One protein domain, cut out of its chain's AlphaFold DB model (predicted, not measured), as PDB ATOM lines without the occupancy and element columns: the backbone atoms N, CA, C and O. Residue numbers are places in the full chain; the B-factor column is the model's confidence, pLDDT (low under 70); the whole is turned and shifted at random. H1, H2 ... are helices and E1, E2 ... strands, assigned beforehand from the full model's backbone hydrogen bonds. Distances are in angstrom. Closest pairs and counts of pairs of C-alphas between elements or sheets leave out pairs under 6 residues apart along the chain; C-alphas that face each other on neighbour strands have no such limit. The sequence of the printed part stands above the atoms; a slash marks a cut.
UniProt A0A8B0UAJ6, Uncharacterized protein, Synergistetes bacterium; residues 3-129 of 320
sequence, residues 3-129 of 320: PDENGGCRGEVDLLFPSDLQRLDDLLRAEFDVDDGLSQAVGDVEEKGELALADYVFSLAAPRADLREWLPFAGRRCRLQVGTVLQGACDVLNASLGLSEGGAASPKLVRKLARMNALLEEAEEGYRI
ATOM      1  N   PRO A   3     146.381 147.212 166.430       43.59
ATOM      2  CA  PRO A   3     146.303 148.485 165.726       43.59
ATOM      3  C   PRO A   3     147.409 148.550 164.667       43.59
ATOM      4  O   PRO A   3     148.575 148.312 164.973       43.59
ATOM      5  N   ASP A   4     147.027 148.857 163.432       47.38
ATOM      6  CA  ASP A   4     147.945 149.100 162.318       47.38
ATOM      7  C   ASP A   4     148.504 150.539 162.390       47.38
ATOM      8  O   ASP A   4     147.868 151.426 162.975       47.38
ATOM      9  N   GLU A   5     149.657 150.803 161.768       44.72
ATOM     10  CA  GLU A   5     150.368 152.100 161.808       44.72
ATOM     11  C   GLU A   5     149.541 153.267 161.221       44.72
ATOM     12  O   GLU A   5     149.830 154.434 161.480       44.72
ATOM     13  N   ASN A   6     148.447 152.960 160.513       48.47
ATOM     14  CA  ASN A   6     147.479 153.914 159.961       48.47
ATOM     15  C   ASN A   6     146.178 154.066 160.784       48.47
ATOM     16  O   ASN A   6     145.211 154.660 160.309       48.47
ATOM     17  N   GLY A   7     146.107 153.519 162.004       56.75
ATOM     18  CA  GLY A   7     144.918 153.604 162.871       56.75
ATOM     19  C   GLY A   7     143.776 152.642 162.505       56.75
ATOM     20  O   GLY A   7     142.697 152.714 163.105       56.75
ATOM     21  N   GLY A   8     144.018 151.740 161.548       65.19
ATOM     22  CA  GLY A   8     143.136 150.632 161.182       65.19
ATOM     23  C   GLY A   8     143.257 149.436 162.132       65.19
ATOM     24  O   GLY A   8     144.195 149.330 162.924       65.19
ATOM     25  N   CYS A   9     142.283 148.536 162.068       76.50
ATOM     26  CA  CYS A   9     142.240 147.286 162.832       76.50
ATOM     27  C   CYS A   9     142.634 146.123 161.920       76.50
ATOM     28  O   CYS A   9     142.012 145.945 160.878       76.50
ATOM     29  N   ARG A  10     143.614 145.299 162.308       83.31
ATOM     30  CA  ARG A  10     143.921 144.049 161.594       83.31
ATOM     31  C   ARG A  10     143.569 142.832 162.443       83.31
ATOM     32  O   ARG A  10     143.860 142.796 163.646       83.31
ATOM     33  N   GLY A  11     142.916 141.861 161.820       82.75
ATOM     34  CA  GLY A  11     142.574 140.566 162.389       82.75
ATOM     35  C   GLY A  11     142.946 139.429 161.446       82.75
ATOM     36  O   GLY A  11     143.084 139.629 160.240       82.75
ATOM     37  N   GLU A  12     143.091 138.250 162.025       84.81
ATOM     38  CA  GLU A  12     143.327 136.988 161.335       84.81
ATOM     39  C   GLU A  12     142.432 135.940 162.000       84.81
ATOM     40  O   GLU A  12     142.258 135.969 163.226       84.81
ATOM     41  N   VAL A  13     141.796 135.095 161.195       85.75
ATOM     42  CA  VAL A  13     140.929 134.006 161.649       85.75
ATOM     43  C   VAL A  13     141.316 132.739 160.903       85.75
ATOM     44  O   VAL A  13     141.188 132.673 159.681       85.75
ATOM     45  N   ASP A  14     141.711 131.729 161.673       84.75
ATOM     46  CA  ASP A  14     142.001 130.396 161.162       84.75
ATOM     47  C   ASP A  14     140.762 129.512 161.265       84.75
ATOM     48  O   ASP A  14     140.200 129.286 162.343       84.75
ATOM     49  N   LEU A  15     140.339 128.986 160.125       83.94
ATOM     50  CA  LEU A  15     139.256 128.027 160.021       83.94
ATOM     51  C   LEU A  15     139.811 126.608 159.983       83.94
ATOM     52  O   LEU A  15     140.866 126.329 159.418       83.94
ATOM     53  N   LEU A  16     139.062 125.668 160.551       76.69
ATOM     54  CA  LEU A  16     139.408 124.253 160.425       76.69
ATOM     55  C   LEU A  16     139.102 123.719 159.023       76.69
ATOM     56  O   LEU A  16     139.812 122.844 158.541       76.69
ATOM     57  N   PHE A  17     138.058 124.244 158.372       75.69
ATOM     58  CA  PHE A  17     137.601 123.761 157.074       75.69
ATOM     59  C   PHE A  17     137.289 124.916 156.116       75.69
ATOM     60  O   PHE A  17     136.612 125.865 156.525       75.69
ATOM     61  N   PRO A  18     137.639 124.792 154.819       74.12
ATOM     62  CA  PRO A  18     137.244 125.764 153.799       74.12
ATOM     63  C   PRO A  18     135.725 125.963 153.716       74.12
ATOM     64  O   PRO A  18     135.245 127.057 153.452       74.12
ATOM     65  N   SER A  19     134.930 124.927 154.010       74.06
ATOM     66  CA  SER A  19     133.463 125.010 153.962       74.06
ATOM     67  C   SER A  19     132.852 125.996 154.961       74.06
ATOM     68  O   SER A  19     131.709 126.418 154.778       74.06
ATOM     69  N   ASP A  20     133.571 126.335 156.034       77.94
ATOM     70  CA  ASP A  20     133.106 127.323 157.010       77.94
ATOM     71  C   ASP A  20     133.367 128.765 156.549       77.94
ATOM     72  O   ASP A  20     132.768 129.689 157.102       77.94
ATOM     73  N   LEU A  21     134.160 128.965 155.490       78.38
ATOM     74  CA  LEU A  21     134.388 130.287 154.910       78.38
ATOM     75  C   LEU A  21     133.092 130.924 154.421       78.38
ATOM     76  O   LEU A  21     132.855 132.090 154.710       78.38
ATOM     77  N   GLN A  22     132.221 130.166 153.744       79.19
ATOM     78  CA  GLN A  22     130.948 130.711 153.261       79.19
ATOM     79  C   GLN A  22     130.069 131.190 154.422       79.19
ATOM     80  O   GLN A  22     129.436 132.234 154.339       79.19
ATOM     81  N   ARG A  23     130.062 130.456 155.540       82.19
ATOM     82  CA  ARG A  23     129.307 130.860 156.736       82.19
ATOM     83  C   ARG A  23     129.867 132.136 157.348       82.19
ATOM     84  O   ARG A  23     129.102 132.945 157.865       82.19
ATOM     85  N   LEU A  24     131.190 132.285 157.329       85.75
ATOM     86  CA  LEU A  24     131.840 133.495 157.802       85.75
ATOM     87  C   LEU A  24     131.567 134.674 156.863       85.75
ATOM     88  O   LEU A  24     131.275 135.753 157.363       85.75
ATOM     89  N   ASP A  25     131.603 134.472 155.544       85.56
ATOM     90  CA  ASP A  25     131.237 135.486 154.546       85.56
ATOM     91  C   ASP A  25     129.806 135.987 154.780       85.56
ATOM     92  O   ASP A  25     129.585 137.189 154.938       85.56
ATOM     93  N   ASP A  26     128.856 135.056 154.922       85.69
ATOM     94  CA  ASP A  26     127.455 135.365 155.208       85.69
ATOM     95  C   ASP A  26     127.314 136.172 156.512       85.69
ATOM     96  O   ASP A  26     126.578 137.158 156.567       85.69
ATOM     97  N   LEU A  27     128.040 135.781 157.566       86.88
ATOM     98  CA  LEU A  27     128.027 136.466 158.862       86.88
ATOM     99  C   LEU A  27     128.648 137.862 158.773       86.88
ATOM    100  O   LEU A  27     128.095 138.816 159.320       86.88
ATOM    101  N   LEU A  28     129.784 137.997 158.090       87.25
ATOM    102  CA  LEU A  28     130.470 139.274 157.926       87.25
ATOM    103  C   LEU A  28     129.587 140.261 157.172       87.25
ATOM    104  O   LEU A  28     129.414 141.387 157.628       87.25
ATOM    105  N   ARG A  29     128.964 139.825 156.075       86.94
ATOM    106  CA  ARG A  29     128.044 140.655 155.286       86.94
ATOM    107  C   ARG A  29     126.748 140.982 156.027       86.94
ATOM    108  O   ARG A  29     126.142 142.013 155.751       86.94
ATOM    109  N   ALA A  30     126.309 140.124 156.950       85.25
ATOM    110  CA  ALA A  30     125.133 140.392 157.775       85.25
ATOM    111  C   ALA A  30     125.395 141.450 158.860       85.25
ATOM    112  O   ALA A  30     124.488 142.203 159.214       85.25
ATOM    113  N   GLU A  31     126.614 141.499 159.403       83.69
ATOM    114  CA  GLU A  31     126.931 142.275 160.609       83.69
ATOM    115  C   GLU A  31     127.824 143.501 160.357       83.69
ATOM    116  O   GLU A  31     127.911 144.391 161.213       83.69
ATOM    117  N   PHE A  32     128.490 143.567 159.204       88.75
ATOM    118  CA  PHE A  32     129.465 144.597 158.858       88.75
ATOM    119  C   PHE A  32     129.253 145.133 157.441       88.75
ATOM    120  O   PHE A  32     128.790 144.430 156.544       88.75
ATOM    121  N   ASP A  33     129.674 146.378 157.230       88.12
ATOM    122  CA  ASP A  33     129.727 146.986 155.903       88.12
ATOM    123  C   ASP A  33     131.049 146.575 155.237       88.12
ATOM    124  O   ASP A  33     132.103 147.170 155.497       88.12
ATOM    125  N   VAL A  34     130.995 145.511 154.430       88.25
ATOM    126  CA  VAL A  34     132.131 144.963 153.669       88.25
ATOM    127  C   VAL A  34     132.361 145.786 152.396       88.25
ATOM    128  O   VAL A  34     131.431 146.060 151.640       88.25
ATOM    129  N   ASP A  35     133.609 146.178 152.149       87.12
ATOM    130  CA  ASP A  35     134.041 146.876 150.937       87.12
ATOM    131  C   ASP A  35     134.477 145.852 149.881       87.12
ATOM    132  O   ASP A  35     135.632 145.424 149.853       87.12
ATOM    133  N   ASP A  36     133.553 145.447 149.007       83.12
ATOM    134  CA  ASP A  36     133.815 144.470 147.936       83.12
ATOM    135  C   ASP A  36     134.880 144.941 146.923       83.12
ATOM    136  O   ASP A  36     135.446 144.125 146.204       83.12
ATOM    137  N   GLY A  37     135.179 146.245 146.843       81.88
ATOM    138  CA  GLY A  37     136.208 146.770 145.936       81.88
ATOM    139  C   GLY A  37     137.636 146.596 146.457       81.88
ATOM    140  O   GLY A  37     138.588 146.652 145.677       81.88
ATOM    141  N   LEU A  38     137.787 146.411 147.771       80.88
ATOM    142  CA  LEU A  38     139.068 146.193 148.451       80.88
ATOM    143  C   LEU A  38     139.185 144.802 149.084       80.88
ATOM    144  O   LEU A  38     140.274 144.444 149.534       80.88
ATOM    145  N   SER A  39     138.083 144.056 149.136       82.38
ATOM    146  CA  SER A  39     138.032 142.688 149.643       82.38
ATOM    147  C   SER A  39     138.259 141.682 148.519       82.38
ATOM    148  O   SER A  39     137.878 141.916 147.375       82.38
ATOM    149  N   GLN A  40     138.847 140.545 148.862       79.88
ATOM    150  CA  GLN A  40     138.994 139.391 147.990       79.88
ATOM    151  C   GLN A  40     138.258 138.217 148.635       79.88
ATOM    152  O   GLN A  40     138.695 137.688 149.660       79.88
ATOM    153  N   ALA A  41     137.111 137.855 148.060       68.38
ATOM    154  CA  ALA A  41     136.282 136.766 148.560       68.38
ATOM    155  C   ALA A  41     136.777 135.408 148.036       68.38
ATOM    156  O   ALA A  41     137.477 135.315 147.030       68.38
ATOM    157  N   VAL A  42     136.369 134.332 148.710       60.97
ATOM    158  CA  VAL A  42     136.821 132.953 148.438       60.97
ATOM    159  C   VAL A  42     136.540 132.487 147.009       60.97
ATOM    160  O   VAL A  42     137.354 131.766 146.432       60.97
ATOM    161  N   GLY A  43     135.432 132.936 146.410       56.81
ATOM    162  CA  GLY A  43     135.070 132.581 145.033       56.81
ATOM    163  C   GLY A  43     136.106 133.007 143.986       56.81
ATOM    164  O   GLY A  43     136.195 132.378 142.936       56.81
ATOM    165  N   ASP A  44     136.935 134.010 144.290       55.50
ATOM    166  CA  ASP A  44     138.000 134.486 143.400       55.50
ATOM    167  C   ASP A  44     139.308 133.675 143.535       55.50
ATOM    168  O   ASP A  44     140.235 133.841 142.735       55.50
ATOM    169  N   VAL A  45     139.413 132.814 144.556       53.31
ATOM    170  CA  VAL A  45     140.624 132.037 144.894       53.31
ATOM    171  C   VAL A  45     140.513 130.578 144.449       53.31
ATOM    172  O   VAL A  45     141.495 130.019 143.957       53.31
ATOM    173  N   GLU A  46     139.311 129.990 144.485       51.00
ATOM    174  CA  GLU A  46     139.065 128.626 143.979       51.00
ATOM    175  C   GLU A  46     139.440 128.460 142.491       51.00
ATOM    176  O   GLU A  46     139.875 127.387 142.072       51.00
ATOM    177  N   GLU A  47     139.355 129.525 141.684       47.22
ATOM    178  CA  GLU A  47     139.679 129.482 140.249       47.22
ATOM    179  C   GLU A  47     141.190 129.313 139.965       47.22
ATOM    180  O   GLU A  47     141.585 128.968 138.847       47.22
ATOM    181  N   LYS A  48     142.054 129.513 140.972       46.59
ATOM    182  CA  LYS A  48     143.520 129.435 140.829       46.59
ATOM    183  C   LYS A  48     144.145 128.143 141.345       46.59
ATOM    184  O   LYS A  48     145.339 127.948 141.123       46.59
ATOM    185  N   GLY A  49     143.364 127.252 141.962       48.12
ATOM    186  CA  GLY A  49     143.912 126.047 142.594       48.12
ATOM    187  C   GLY A  49     144.927 126.395 143.683       48.12
ATOM    188  O   GLY A  49     145.985 125.778 143.759       48.12
ATOM    189  N   GLU A  50     144.637 127.454 144.439       59.97
ATOM    190  CA  GLU A  50     145.382 127.857 145.625       59.97
ATOM    191  C   GLU A  50     144.511 127.555 146.849       59.97
ATOM    192  O   GLU A  50     143.283 127.675 146.801       59.97
ATOM    193  N   LEU A  51     145.151 127.150 147.943       63.03
ATOM    194  CA  LEU A  51     144.524 126.998 149.254       63.03
ATOM    195  C   LEU A  51     143.725 128.262 149.629       63.03
ATOM    196  O   LEU A  51     144.165 129.394 149.412       63.03
ATOM    197  N   ALA A  52     142.528 128.059 150.181       63.12
ATOM    198  CA  ALA A  52     141.538 129.115 150.335       63.12
ATOM    199  C   ALA A  52     141.996 130.208 151.320       63.12
ATOM    200  O   ALA A  52     142.132 129.967 152.522       63.12
ATOM    201  N   LEU A  53     142.176 131.425 150.801       73.44
ATOM    202  CA  LEU A  53     142.495 132.629 151.563       73.44
ATOM    203  C   LEU A  53     141.547 133.755 151.147       73.44
ATOM    204  O   LEU A  53     141.517 134.139 149.983       73.44
ATOM    205  N   ALA A  54     140.796 134.310 152.089       81.19
ATOM    206  CA  ALA A  54     140.004 135.515 151.871       81.19
ATOM    207  C   ALA A  54     140.602 136.698 152.637       81.19
ATOM    208  O   ALA A  54     141.089 136.551 153.759       81.19
ATOM    209  N   ASP A  55     140.536 137.884 152.039       86.75
ATOM    210  CA  ASP A  55     140.914 139.142 152.685       86.75
ATOM    211  C   ASP A  55     139.712 140.081 152.666       86.75
ATOM    212  O   ASP A  55     139.276 140.528 151.609       86.75
ATOM    213  N   TYR A  56     139.160 140.378 153.836       87.19
ATOM    214  CA  TYR A  56     137.997 141.239 153.982       87.19
ATOM    215  C   TYR A  56     138.410 142.606 154.494       87.19
ATOM    216  O   TYR A  56     138.992 142.728 155.571       87.19
ATOM    217  N   VAL A  57     138.024 143.652 153.774       89.00
ATOM    218  CA  VAL A  57     138.067 145.027 154.264       89.00
ATOM    219  C   VAL A  57     136.649 145.431 154.627       89.00
ATOM    220  O   VAL A  57     135.764 145.437 153.780       89.00
ATOM    221  N   PHE A  58     136.410 145.765 155.891       88.75
ATOM    222  CA  PHE A  58     135.069 146.074 156.382       88.75
ATOM    223  C   PHE A  58     135.084 147.186 157.426       88.75
ATOM    224  O   PHE A  58     136.121 147.554 157.982       88.75
ATOM    225  N   SER A  59     133.906 147.727 157.706       87.75
ATOM    226  CA  SER A  59     133.670 148.653 158.811       87.75
ATOM    227  C   SER A  59     132.416 148.251 159.581       87.75
ATOM    228  O   SER A  59     131.612 147.450 159.108       87.75
ATOM    229  N   LEU A  60     132.264 148.755 160.806       84.25
ATOM    230  CA  LEU A  60     131.052 148.495 161.582       84.25
ATOM    231  C   LEU A  60     129.831 149.072 160.870       84.25
ATOM    232  O   LEU A  60     129.797 150.273 160.602       84.25
ATOM    233  N   ALA A  61     128.819 148.231 160.666       81.12
ATOM    234  CA  ALA A  61     127.530 148.679 160.170       81.12
ATOM    235  C   ALA A  61     126.898 149.691 161.142       81.12
ATOM    236  O   ALA A  61     127.053 149.582 162.367       81.12
ATOM    237  N   ALA A  62     126.135 150.646 160.603       75.19
ATOM    238  CA  ALA A  62     125.456 151.701 161.364       75.19
ATOM    239  C   ALA A  62     124.766 151.234 162.673       75.19
ATOM    240  O   ALA A  62     125.040 151.831 163.715       75.19
ATOM    241  N   PRO A  63     123.954 150.151 162.702       78.19
ATOM    242  CA  PRO A  63     123.286 149.721 163.937       78.19
ATOM    243  C   PRO A  63     124.247 149.262 165.043       78.19
ATOM    244  O   PRO A  63     123.903 149.346 166.222       78.19
ATOM    245  N   ARG A  64     125.451 148.789 164.695       77.06
ATOM    246  CA  ARG A  64     126.484 148.416 165.673       77.06
ATOM    247  C   ARG A  64     127.359 149.601 166.058       77.06
ATOM    248  O   ARG A  64     127.763 149.686 167.212       77.06
ATOM    249  N   ALA A  65     127.624 150.518 165.131       78.81
ATOM    250  CA  ALA A  65     128.431 151.710 165.388       78.81
ATOM    251  C   ALA A  65     127.835 152.615 166.489       78.81
ATOM    252  O   ALA A  65     128.589 153.270 167.209       78.81
ATOM    253  N   ASP A  66     126.509 152.595 166.661       81.56
ATOM    254  CA  ASP A  66     125.788 153.375 167.679       81.56
ATOM    255  C   ASP A  66     125.831 152.758 169.094       81.56
ATOM    256  O   ASP A  66     125.471 153.407 170.083       81.56
ATOM    257  N   LEU A  67     126.281 151.507 169.230       83.75
ATOM    258  CA  LEU A  67     126.396 150.842 170.526       83.75
ATOM    259  C   LEU A  67     127.612 151.373 171.295       83.75
ATOM    260  O   LEU A  67     128.723 151.443 170.771       83.75
ATOM    261  N   ARG A  68     127.431 151.683 172.587       83.00
ATOM    262  CA  ARG A  68     128.491 152.246 173.454       83.00
ATOM    263  C   ARG A  68     129.786 151.432 173.465       83.00
ATOM    264  O   ARG A  68     130.860 152.016 173.552       83.00
ATOM    265  N   GLU A  69     129.672 150.112 173.390       81.81
ATOM    266  CA  GLU A  69     130.802 149.173 173.398       81.81
ATOM    267  C   GLU A  69     131.622 149.232 172.100       81.81
ATOM    268  O   GLU A  69     132.828 148.995 172.109       81.81
ATOM    269  N   TRP A  70     130.980 149.609 170.994       82.50
ATOM    270  CA  TRP A  70     131.545 149.596 169.645       82.50
ATOM    271  C   TRP A  70     131.884 150.994 169.118       82.50
ATOM    272  O   TRP A  70     132.633 151.124 168.149       82.50
ATOM    273  N   LEU A  71     131.428 152.041 169.812       79.31
ATOM    274  CA  LEU A  71     131.712 153.449 169.525       79.31
ATOM    275  C   LEU A  71     133.205 153.753 169.254       79.31
ATOM    276  O   LEU A  71     133.484 154.516 168.328       79.31
ATOM    277  N   PRO A  72     134.193 153.168 169.976       81.19
ATOM    278  CA  PRO A  72     135.614 153.418 169.699       81.19
ATOM    279  C   PRO A  72     136.076 152.977 168.301       81.19
ATOM    280  O   PRO A  72     137.103 153.460 167.809       81.19
ATOM    281  N   PHE A  73     135.331 152.064 167.677       77.12
ATOM    282  CA  PHE A  73     135.620 151.451 166.382       77.12
ATOM    283  C   PHE A  73     134.716 151.985 165.260       77.12
ATOM    284  O   PHE A  73     134.914 151.629 164.098       77.12
ATOM    285  N   ALA A  74     133.748 152.851 165.577       80.81
ATOM    286  CA  ALA A  74     132.852 153.454 164.598       80.81
ATOM    287  C   ALA A  74     133.640 154.215 163.516       80.81
ATOM    288  O   ALA A  74     134.551 154.989 163.813       80.81
ATOM    289  N   GLY A  75     133.307 153.965 162.245       77.56
ATOM    290  CA  GLY A  75     133.968 154.586 161.091       77.56
ATOM    291  C   GLY A  75     135.414 154.138 160.840       77.56
ATOM    292  O   GLY A  75     136.054 154.655 159.923       77.56
ATOM    293  N   ARG A  76     135.949 153.186 161.619       84.56
ATOM    294  CA  ARG A  76     137.261 152.591 161.340       84.56
ATOM    295  C   ARG A  76     137.125 151.485 160.307       84.56
ATOM    296  O   ARG A  76     136.201 150.677 160.367       84.56
ATOM    297  N   ARG A  77     138.089 151.431 159.388       86.06
ATOM    298  CA  ARG A  77     138.261 150.287 158.495       86.06
ATOM    299  C   ARG A  77     139.113 149.228 159.177       86.06
ATOM    300  O   ARG A  77     140.193 149.529 159.694       86.06
ATOM    301  N   CYS A  78     138.608 148.005 159.157       86.94
ATOM    302  CA  CYS A  78     139.312 146.816 159.579       86.94
ATOM    303  C   CYS A  78     139.646 145.948 158.370       86.94
ATOM    304  O   CYS A  78     138.892 145.909 157.399       86.94
ATOM    305  N   ARG A  79     140.764 145.235 158.462       88.81
ATOM    306  CA  ARG A  79     141.145 144.170 157.546       88.81
ATOM    307  C   ARG A  79     141.145 142.842 158.297       88.81
ATOM    308  O   ARG A  79     141.732 142.761 159.379       88.81
ATOM    309  N   LEU A  80     140.493 141.830 157.746       88.38
ATOM    310  CA  LEU A  80     140.439 140.480 158.288       88.38
ATOM    311  C   LEU A  80     140.910 139.492 157.232       88.38
ATOM    312  O   LEU A  80     140.253 139.319 156.212       88.38
ATOM    313  N   GLN A  81     142.016 138.822 157.530       87.69
ATOM    314  CA  GLN A  81     142.469 137.682 156.748       87.69
ATOM    315  C   GLN A  81     141.820 136.418 157.296       87.69
ATOM    316  O   GLN A  81     141.782 136.210 158.511       87.69
ATOM    317  N   VAL A  82     141.284 135.602 156.401       86.38
ATOM    318  CA  VAL A  82     140.634 134.344 156.744       86.38
ATOM    319  C   VAL A  82     141.264 133.249 155.909       86.38
ATOM    320  O   VAL A  82     141.158 133.263 154.685       86.38
ATOM    321  N   GLY A  83     141.906 132.303 156.576       85.25
ATOM    322  CA  GLY A  83     142.503 131.131 155.951       85.25
ATOM    323  C   GLY A  83     142.129 129.876 156.716       85.25
ATOM    324  O   GLY A  83     141.522 129.938 157.786       85.25
ATOM    325  N   THR A  84     142.474 128.715 156.176       83.12
ATOM    326  CA  THR A  84     142.461 127.487 156.971       83.12
ATOM    327  C   THR A  84     143.727 127.368 157.814       83.12
ATOM    328  O   THR A  84     144.752 127.973 157.505       83.12
ATOM    329  N   VAL A  85     143.705 126.514 158.841       83.62
ATOM    330  CA  VAL A  85     144.914 126.181 159.621       83.62
ATOM    331  C   VAL A  85     146.044 125.670 158.714       83.62
ATOM    332  O   VAL A  85     147.215 125.986 158.934       83.62
ATOM    333  N   LEU A  86     145.712 124.894 157.676       81.44
ATOM    334  CA  LEU A  86     146.708 124.393 156.727       81.44
ATOM    335  C   LEU A  86     147.233 125.504 155.814       81.44
ATOM    336  O   LEU A  86     148.431 125.525 155.528       81.44
ATOM    337  N   GLN A  87     146.387 126.462 155.432       78.19
ATOM    338  CA  GLN A  87     146.822 127.653 154.711       78.19
ATOM    339  C   GLN A  87     147.743 128.538 155.563       78.19
ATOM    340  O   GLN A  87     148.822 128.910 155.102       78.19
ATOM    341  N   GLY A  88     147.403 128.781 156.831       79.12
ATOM    342  CA  GLY A  88     148.272 129.514 157.758       79.12
ATOM    343  C   GLY A  88     149.642 128.842 157.921       79.12
ATOM    344  O   GLY A  88     150.686 129.498 157.876       79.12
ATOM    345  N   ALA A  89     149.676 127.507 158.003       79.06
ATOM    346  CA  ALA A  89     150.931 126.755 158.025       79.06
ATOM    347  C   ALA A  89     151.748 126.927 156.726       79.06
ATOM    348  O   ALA A  89     152.972 127.096 156.784       79.06
ATOM    349  N   CYS A  90     151.091 126.920 155.562       76.44
ATOM    350  CA  CYS A  90     151.722 127.199 154.270       76.44
ATOM    351  C   CYS A  90     152.312 128.610 154.205       76.44
ATOM    352  O   CYS A  90     153.453 128.772 153.766       76.44
ATOM    353  N   ASP A  91     151.587 129.618 154.679       76.94
ATOM    354  CA  ASP A  91     152.031 131.012 154.650       76.94
ATOM    355  C   ASP A  91     153.254 131.244 155.538       76.94
ATOM    356  O   ASP A  91     154.227 131.871 155.106       76.94
ATOM    357  N   VAL A  92     153.281 130.641 156.731       81.12
ATOM    358  CA  VAL A  92     154.454 130.666 157.620       81.12
ATOM    359  C   VAL A  92     155.669 130.016 156.957       81.12
ATOM    360  O   VAL A  92     156.787 130.541 157.041       81.12
ATOM    361  N   LEU A  93     155.476 128.884 156.274       76.69
ATOM    362  CA  LEU A  93     156.552 128.206 155.549       76.69
ATOM    363  C   LEU A  93     157.049 129.040 154.363       76.69
ATOM    364  O   LEU A  93     158.260 129.188 154.189       76.69
ATOM    365  N   ASN A  94     156.144 129.624 153.581       75.25
ATOM    366  CA  ASN A  94     156.487 130.477 152.445       75.25
ATOM    367  C   ASN A  94     157.259 131.725 152.891       75.25
ATOM    368  O   ASN A  94     158.293 132.050 152.295       75.25
ATOM    369  N   ALA A  95     156.823 132.362 153.980       77.81
ATOM    370  CA  ALA A  95     157.514 133.491 154.596       77.81
ATOM    371  C   ALA A  95     158.912 133.102 155.089       77.81
ATOM    372  O   ALA A  95     159.896 133.770 154.767       77.81
ATOM    373  N   SER A  96     159.027 131.970 155.788       76.75
ATOM    374  CA  SER A  96     160.311 131.452 156.286       76.75
ATOM    375  C   SER A  96     161.296 131.124 155.160       76.75
ATOM    376  O   SER A  96     162.510 131.210 155.340       76.75
ATOM    377  N   LEU A  97     160.784 130.749 153.985       72.31
ATOM    378  CA  LEU A  97     161.578 130.439 152.798       72.31
ATOM    379  C   LEU A  97     161.849 131.664 151.909       72.31
ATOM    380  O   LEU A  97     162.520 131.524 150.884       72.31
ATOM    381  N   GLY A  98     161.368 132.854 152.293       67.56
ATOM    382  CA  GLY A  98     161.560 134.100 151.545       67.56
ATOM    383  C   GLY A  98     160.861 134.107 150.183       67.56
ATOM    384  O   GLY A  98     161.314 134.777 149.256       67.56
ATOM    385  N   LEU A  99     159.794 133.320 150.042       65.75
ATOM    386  CA  LEU A  99     159.042 133.159 148.795       65.75
ATOM    387  C   LEU A  99     157.953 134.214 148.612       65.75
ATOM    388  O   LEU A  99     157.479 134.405 147.497       65.75
ATOM    389  N   SER A 100     157.584 134.901 149.692       55.12
ATOM    390  CA  SER A 100     156.478 135.856 149.731       55.12
ATOM    391  C   SER A 100     156.755 137.144 148.949       55.12
ATOM    392  O   SER A 100     155.817 137.816 148.542       55.12
ATOM    393  N   GLU A 101     158.024 137.491 148.699       49.06
ATOM    394  CA  GLU A 101     158.393 138.762 148.065       49.06
ATOM    395  C   GLU A 101     159.648 138.620 147.189       49.06
ATOM    396  O   GLU A 101     160.775 138.826 147.632       49.06
ATOM    397  N   GLY A 102     159.471 138.245 145.916       50.19
ATOM    398  CA  GLY A 102     160.491 138.418 144.867       50.19
ATOM    399  C   GLY A 102     161.811 137.644 145.033       50.19
ATOM    400  O   GLY A 102     162.727 137.821 144.227       50.19
ATOM    401  N   GLY A 103     161.928 136.784 146.046       55.22
ATOM    402  CA  GLY A 103     163.105 135.965 146.303       55.22
ATOM    403  C   GLY A 103     163.291 134.889 145.235       55.22
ATOM    404  O   GLY A 103     162.395 134.090 144.961       55.22
ATOM    405  N   ALA A 104     164.480 134.831 144.632       57.47
ATOM    406  CA  ALA A 104     164.837 133.791 143.673       57.47
ATOM    407  C   ALA A 104     165.053 132.446 144.389       57.47
ATOM    408  O   ALA A 104     166.180 132.050 144.693       57.47
ATOM    409  N   ALA A 105     163.970 131.727 144.671       67.75
ATOM    410  CA  ALA A 105     164.064 130.376 145.197       67.75
ATOM    411  C   ALA A 105     164.514 129.380 144.127       67.75
ATOM    412  O   ALA A 105     164.218 129.498 142.936       67.75
ATOM    413  N   SER A 106     165.219 128.338 144.571       78.50
ATOM    414  CA  SER A 106     165.628 127.251 143.685       78.50
ATOM    415  C   SER A 106     164.398 126.604 143.028       78.50
ATOM    416  O   SER A 106     163.476 126.205 143.746       78.50
ATOM    417  N   PRO A 107     164.400 126.365 141.702       77.69
ATOM    418  CA  PRO A 107     163.298 125.690 141.011       77.69
ATOM    419  C   PRO A 107     162.943 124.322 141.610       77.69
ATOM    420  O   PRO A 107     161.805 123.866 141.509       77.69
ATOM    421  N   LYS A 108     163.907 123.646 142.251       81.81
ATOM    422  CA  LYS A 108     163.666 122.380 142.959       81.81
ATOM    423  C   LYS A 108     162.829 122.569 144.226       81.81
ATOM    424  O   LYS A 108     162.003 121.708 144.516       81.81
ATOM    425  N   LEU A 109     163.052 123.660 144.960       78.25
ATOM    426  CA  LEU A 109     162.321 123.988 146.184       78.25
ATOM    427  C   LEU A 109     160.885 124.391 145.853       78.25
ATOM    428  O   LEU A 109     159.963 123.811 146.412       78.25
ATOM    429  N   VAL A 110     160.705 125.259 144.854       77.81
ATOM    430  CA  VAL A 110     159.381 125.664 144.349       77.81
ATOM    431  C   VAL A 110     158.561 124.444 143.926       77.81
ATOM    432  O   VAL A 110     157.434 124.267 144.369       77.81
ATOM    433  N   ARG A 111     159.151 123.518 143.154       80.75
ATOM    434  CA  ARG A 111     158.475 122.260 142.781       80.75
ATOM    435  C   ARG A 111     158.153 121.365 143.976       80.75
ATOM    436  O   ARG A 111     157.209 120.585 143.909       80.75
ATOM    437  N   LYS A 112     158.971 121.384 145.032       82.38
ATOM    438  CA  LYS A 112     158.711 120.585 146.236       82.38
ATOM    439  C   LYS A 112     157.552 121.177 147.032       82.38
ATOM    440  O   LYS A 112     156.691 120.404 147.426       82.38
ATOM    441  N   LEU A 113     157.513 122.495 147.188       77.56
ATOM    442  CA  LEU A 113     156.421 123.203 147.853       77.56
ATOM    443  C   LEU A 113     155.107 123.053 147.101       77.56
ATOM    444  O   LEU A 113     154.129 122.660 147.710       77.56
ATOM    445  N   ALA A 114     155.110 123.206 145.776       76.81
ATOM    446  CA  ALA A 114     153.913 122.975 144.967       76.81
ATOM    447  C   ALA A 114     153.314 121.572 145.188       76.81
ATOM    448  O   ALA A 114     152.105 121.415 145.278       76.81
ATOM    449  N   ARG A 115     154.160 120.541 145.341       82.94
ATOM    450  CA  ARG A 115     153.685 119.189 145.685       82.94
ATOM    451  C   ARG A 115     153.158 119.081 147.111       82.94
ATOM    452  O   ARG A 115     152.272 118.276 147.344       82.94
ATOM    453  N   MET A 116     153.739 119.814 148.057       82.50
ATOM    454  CA  MET A 116     153.253 119.827 149.436       82.50
ATOM    455  C   MET A 116     151.900 120.529 149.525       82.50
ATOM    456  O   MET A 116     150.996 119.959 150.117       82.50
ATOM    457  N   ASN A 117     151.737 121.677 148.867       78.44
ATOM    458  CA  ASN A 117     150.461 122.385 148.794       78.44
ATOM    459  C   ASN A 117     149.376 121.486 148.192       78.44
ATOM    460  O   ASN A 117     148.345 121.298 148.818       78.44
ATOM    461  N   ALA A 118     149.668 120.799 147.081       81.75
ATOM    462  CA  ALA A 118     148.729 119.847 146.484       81.75
ATOM    463  C   ALA A 118     148.336 118.691 147.430       81.75
ATOM    464  O   ALA A 118     147.204 118.222 147.399       81.75
ATOM    465  N   LEU A 119     149.254 118.209 148.280       85.00
ATOM    466  CA  LEU A 119     148.931 117.182 149.281       85.00
ATOM    467  C   LEU A 119     148.068 117.730 150.421       85.00
ATOM    468  O   LEU A 119     147.264 116.990 150.978       85.00
ATOM    469  N   LEU A 120     148.262 118.996 150.790       81.75
ATOM    470  CA  LEU A 120     147.463 119.659 151.816       81.75
ATOM    471  C   LEU A 120     146.052 119.950 151.305       81.75
ATOM    472  O   LEU A 120     145.099 119.670 152.019       81.75
ATOM    473  N   GLU A 121     145.919 120.398 150.059       78.69
ATOM    474  CA  GLU A 121     144.627 120.546 149.379       78.69
ATOM    475  C   GLU A 121     143.871 119.211 149.320       78.69
ATOM    476  O   GLU A 121     142.709 119.135 149.715       78.69
ATOM    477  N   GLU A 122     144.544 118.127 148.913       84.19
ATOM    478  CA  GLU A 122     143.949 116.782 148.910       84.19
ATOM    479  C   GLU A 122     143.530 116.343 150.323       84.19
ATOM    480  O   GLU A 122     142.492 115.705 150.502       84.19
ATOM    481  N   ALA A 123     144.313 116.696 151.348       83.38
ATOM    482  CA  ALA A 123     143.961 116.407 152.732       83.38
ATOM    483  C   ALA A 123     142.717 117.192 153.182       83.38
ATOM    484  O   ALA A 123     141.828 116.598 153.791       83.38
ATOM    485  N   GLU A 124     142.618 118.489 152.867       77.69
ATOM    486  CA  GLU A 124     141.431 119.306 153.164       77.69
ATOM    487  C   GLU A 124     140.176 118.738 152.506       77.69
ATOM    488  O   GLU A 124     139.145 118.573 153.165       77.69
ATOM    489  N   GLU A 125     140.276 118.378 151.228       78.25
ATOM    490  CA  GLU A 125     139.186 117.764 150.478       78.25
ATOM    491  C   GLU A 125     138.795 116.403 151.072       78.25
ATOM    492  O   GLU A 125     137.612 116.126 151.297       78.25
ATOM    493  N   GLY A 126     139.780 115.575 151.425       80.94
ATOM    494  CA  GLY A 126     139.566 114.300 152.106       80.94
ATOM    495  C   GLY A 126     138.823 114.467 153.435       80.94
ATOM    496  O   GLY A 126     137.826 113.779 153.683       80.94
ATOM    497  N   TYR A 127     139.239 115.423 154.269       76.06
ATOM    498  CA  TYR A 127     138.548 115.734 155.523       76.06
ATOM    499  C   TYR A 127     137.137 116.276 155.292       76.06
ATOM    500  O   TYR A 127     136.213 115.885 156.010       76.06
ATOM    501  N   ARG A 128     136.930 117.114 154.271       72.50
ATOM    502  CA  ARG A 128     135.602 117.617 153.890       72.50
ATOM    503  C   ARG A 128     134.665 116.474 153.509       72.50
ATOM    504  O   ARG A 128     133.515 116.447 153.956       72.50
ATOM    505  N   ILE A 129     135.146 115.508 152.726       78.44
ATOM    506  CA  ILE A 129     134.381 114.313 152.353       78.44
ATOM    507  C   ILE A 129     134.019 113.511 153.605       78.44
ATOM    508  O   ILE A 129     132.841 113.203 153.800       78.44
TER     509      ILE A 129
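AT A GLANCE: This is residues 3 to 129 of the 320 residues of an uncharacterized protein of Synergistetes bacterium (UniProt A0A8B0UAJ6). A strongly twisted sheet of four strands has H1 lying along one face, while at one end of the sheet H3 and the long H4 form a loose pair of helices that run opposite ways. At the other end of the sheet lie the short H2 and the link that follows it, and the longest axis runs from there to the start of H4. The printed part has 127 residues, with named elements in the order E1, H1, E2, E3, H2, E4, H3, H4; the sheet's order is E1, E4, E3, E2, mixed. The class is mixed, helices and strands. The whole is only just loose, close to compact, with a radius of gyration of the C-alphas of 17.0 A and spans of 54 by 37 by 23 A.

IN THESE COORDINATES: The sheet holds E1, residues 9 to 15, from C-alpha 9 at (142.240, 147.286, 162.832), 19.7 A long; E4, residues 77 to 84, 23.2 A; E3, residues 53 to 60, 22.0 A; and E2, residues 32 to 34. H1 spans residues 19 to 31, 19.6 A; H2 is residues 62 to 65. H3 spans residues 85 to 96, 16.6 A, and H4 residues 107 to 129, 33.1 A, ending at C-alpha 129 at (134.381, 114.313, 152.353).

HOW THE PARTS SIT: E1 and E4 are parallel, with N 11 and O 79 at 2.9 A. E4 and E3 are antiparallel, with N 56 and O 80 at 2.8 A. E2 and E3 form an antiparallel hairpin, with N 33 and O 59 at 2.9 A. H1 is on the sheet at a height of 8.7 A, over E4 and E3, and runs along the strands, at 14 degrees to E3 on the local plane. E1, H1 and E2 form a split strand-helix-strand unit, two strands of one sheet that follow each other among the strands with a helix between them in the chain and E4 and E3 between them in the sheet, and its crossover is right-handed. H3 stands up from the sheet, its line rising 52 degrees out of its local plane. The sheet with H1 on one face and H3 on the other makes three layers. H2 only grazes the sheet with residues 62 to 65. H4 is not on the sheet; it is close to H3 but not clearly touching, at a shallow tilt of 11 degrees, opposite ways, the closest C-alphas being those of Leu 86 and Leu 120, 6.9 A apart. H1 and H4 are close but not clearly touching, about perpendicular at 80 degrees, with the C-alphas of Ser 19 and Arg 128 closest at 7.7 A. Every O i to N i+4 pair is within hydrogen-bond range in H3 and H4, and 8 of 9 are in H1; H2 is too short for such a pair.

THE WHOLE: The two C-alphas farthest apart, those of Arg 68 and Lys 108, are 55.3 A apart. The printed part has no cut. The links E2 to E3, with 18 residues, and H2 to E4, with 11, are long. The mean pLDDT of the printed part is 76.2, and residues 3 to 8, 41 to 52 and 98 to 105 are under 70.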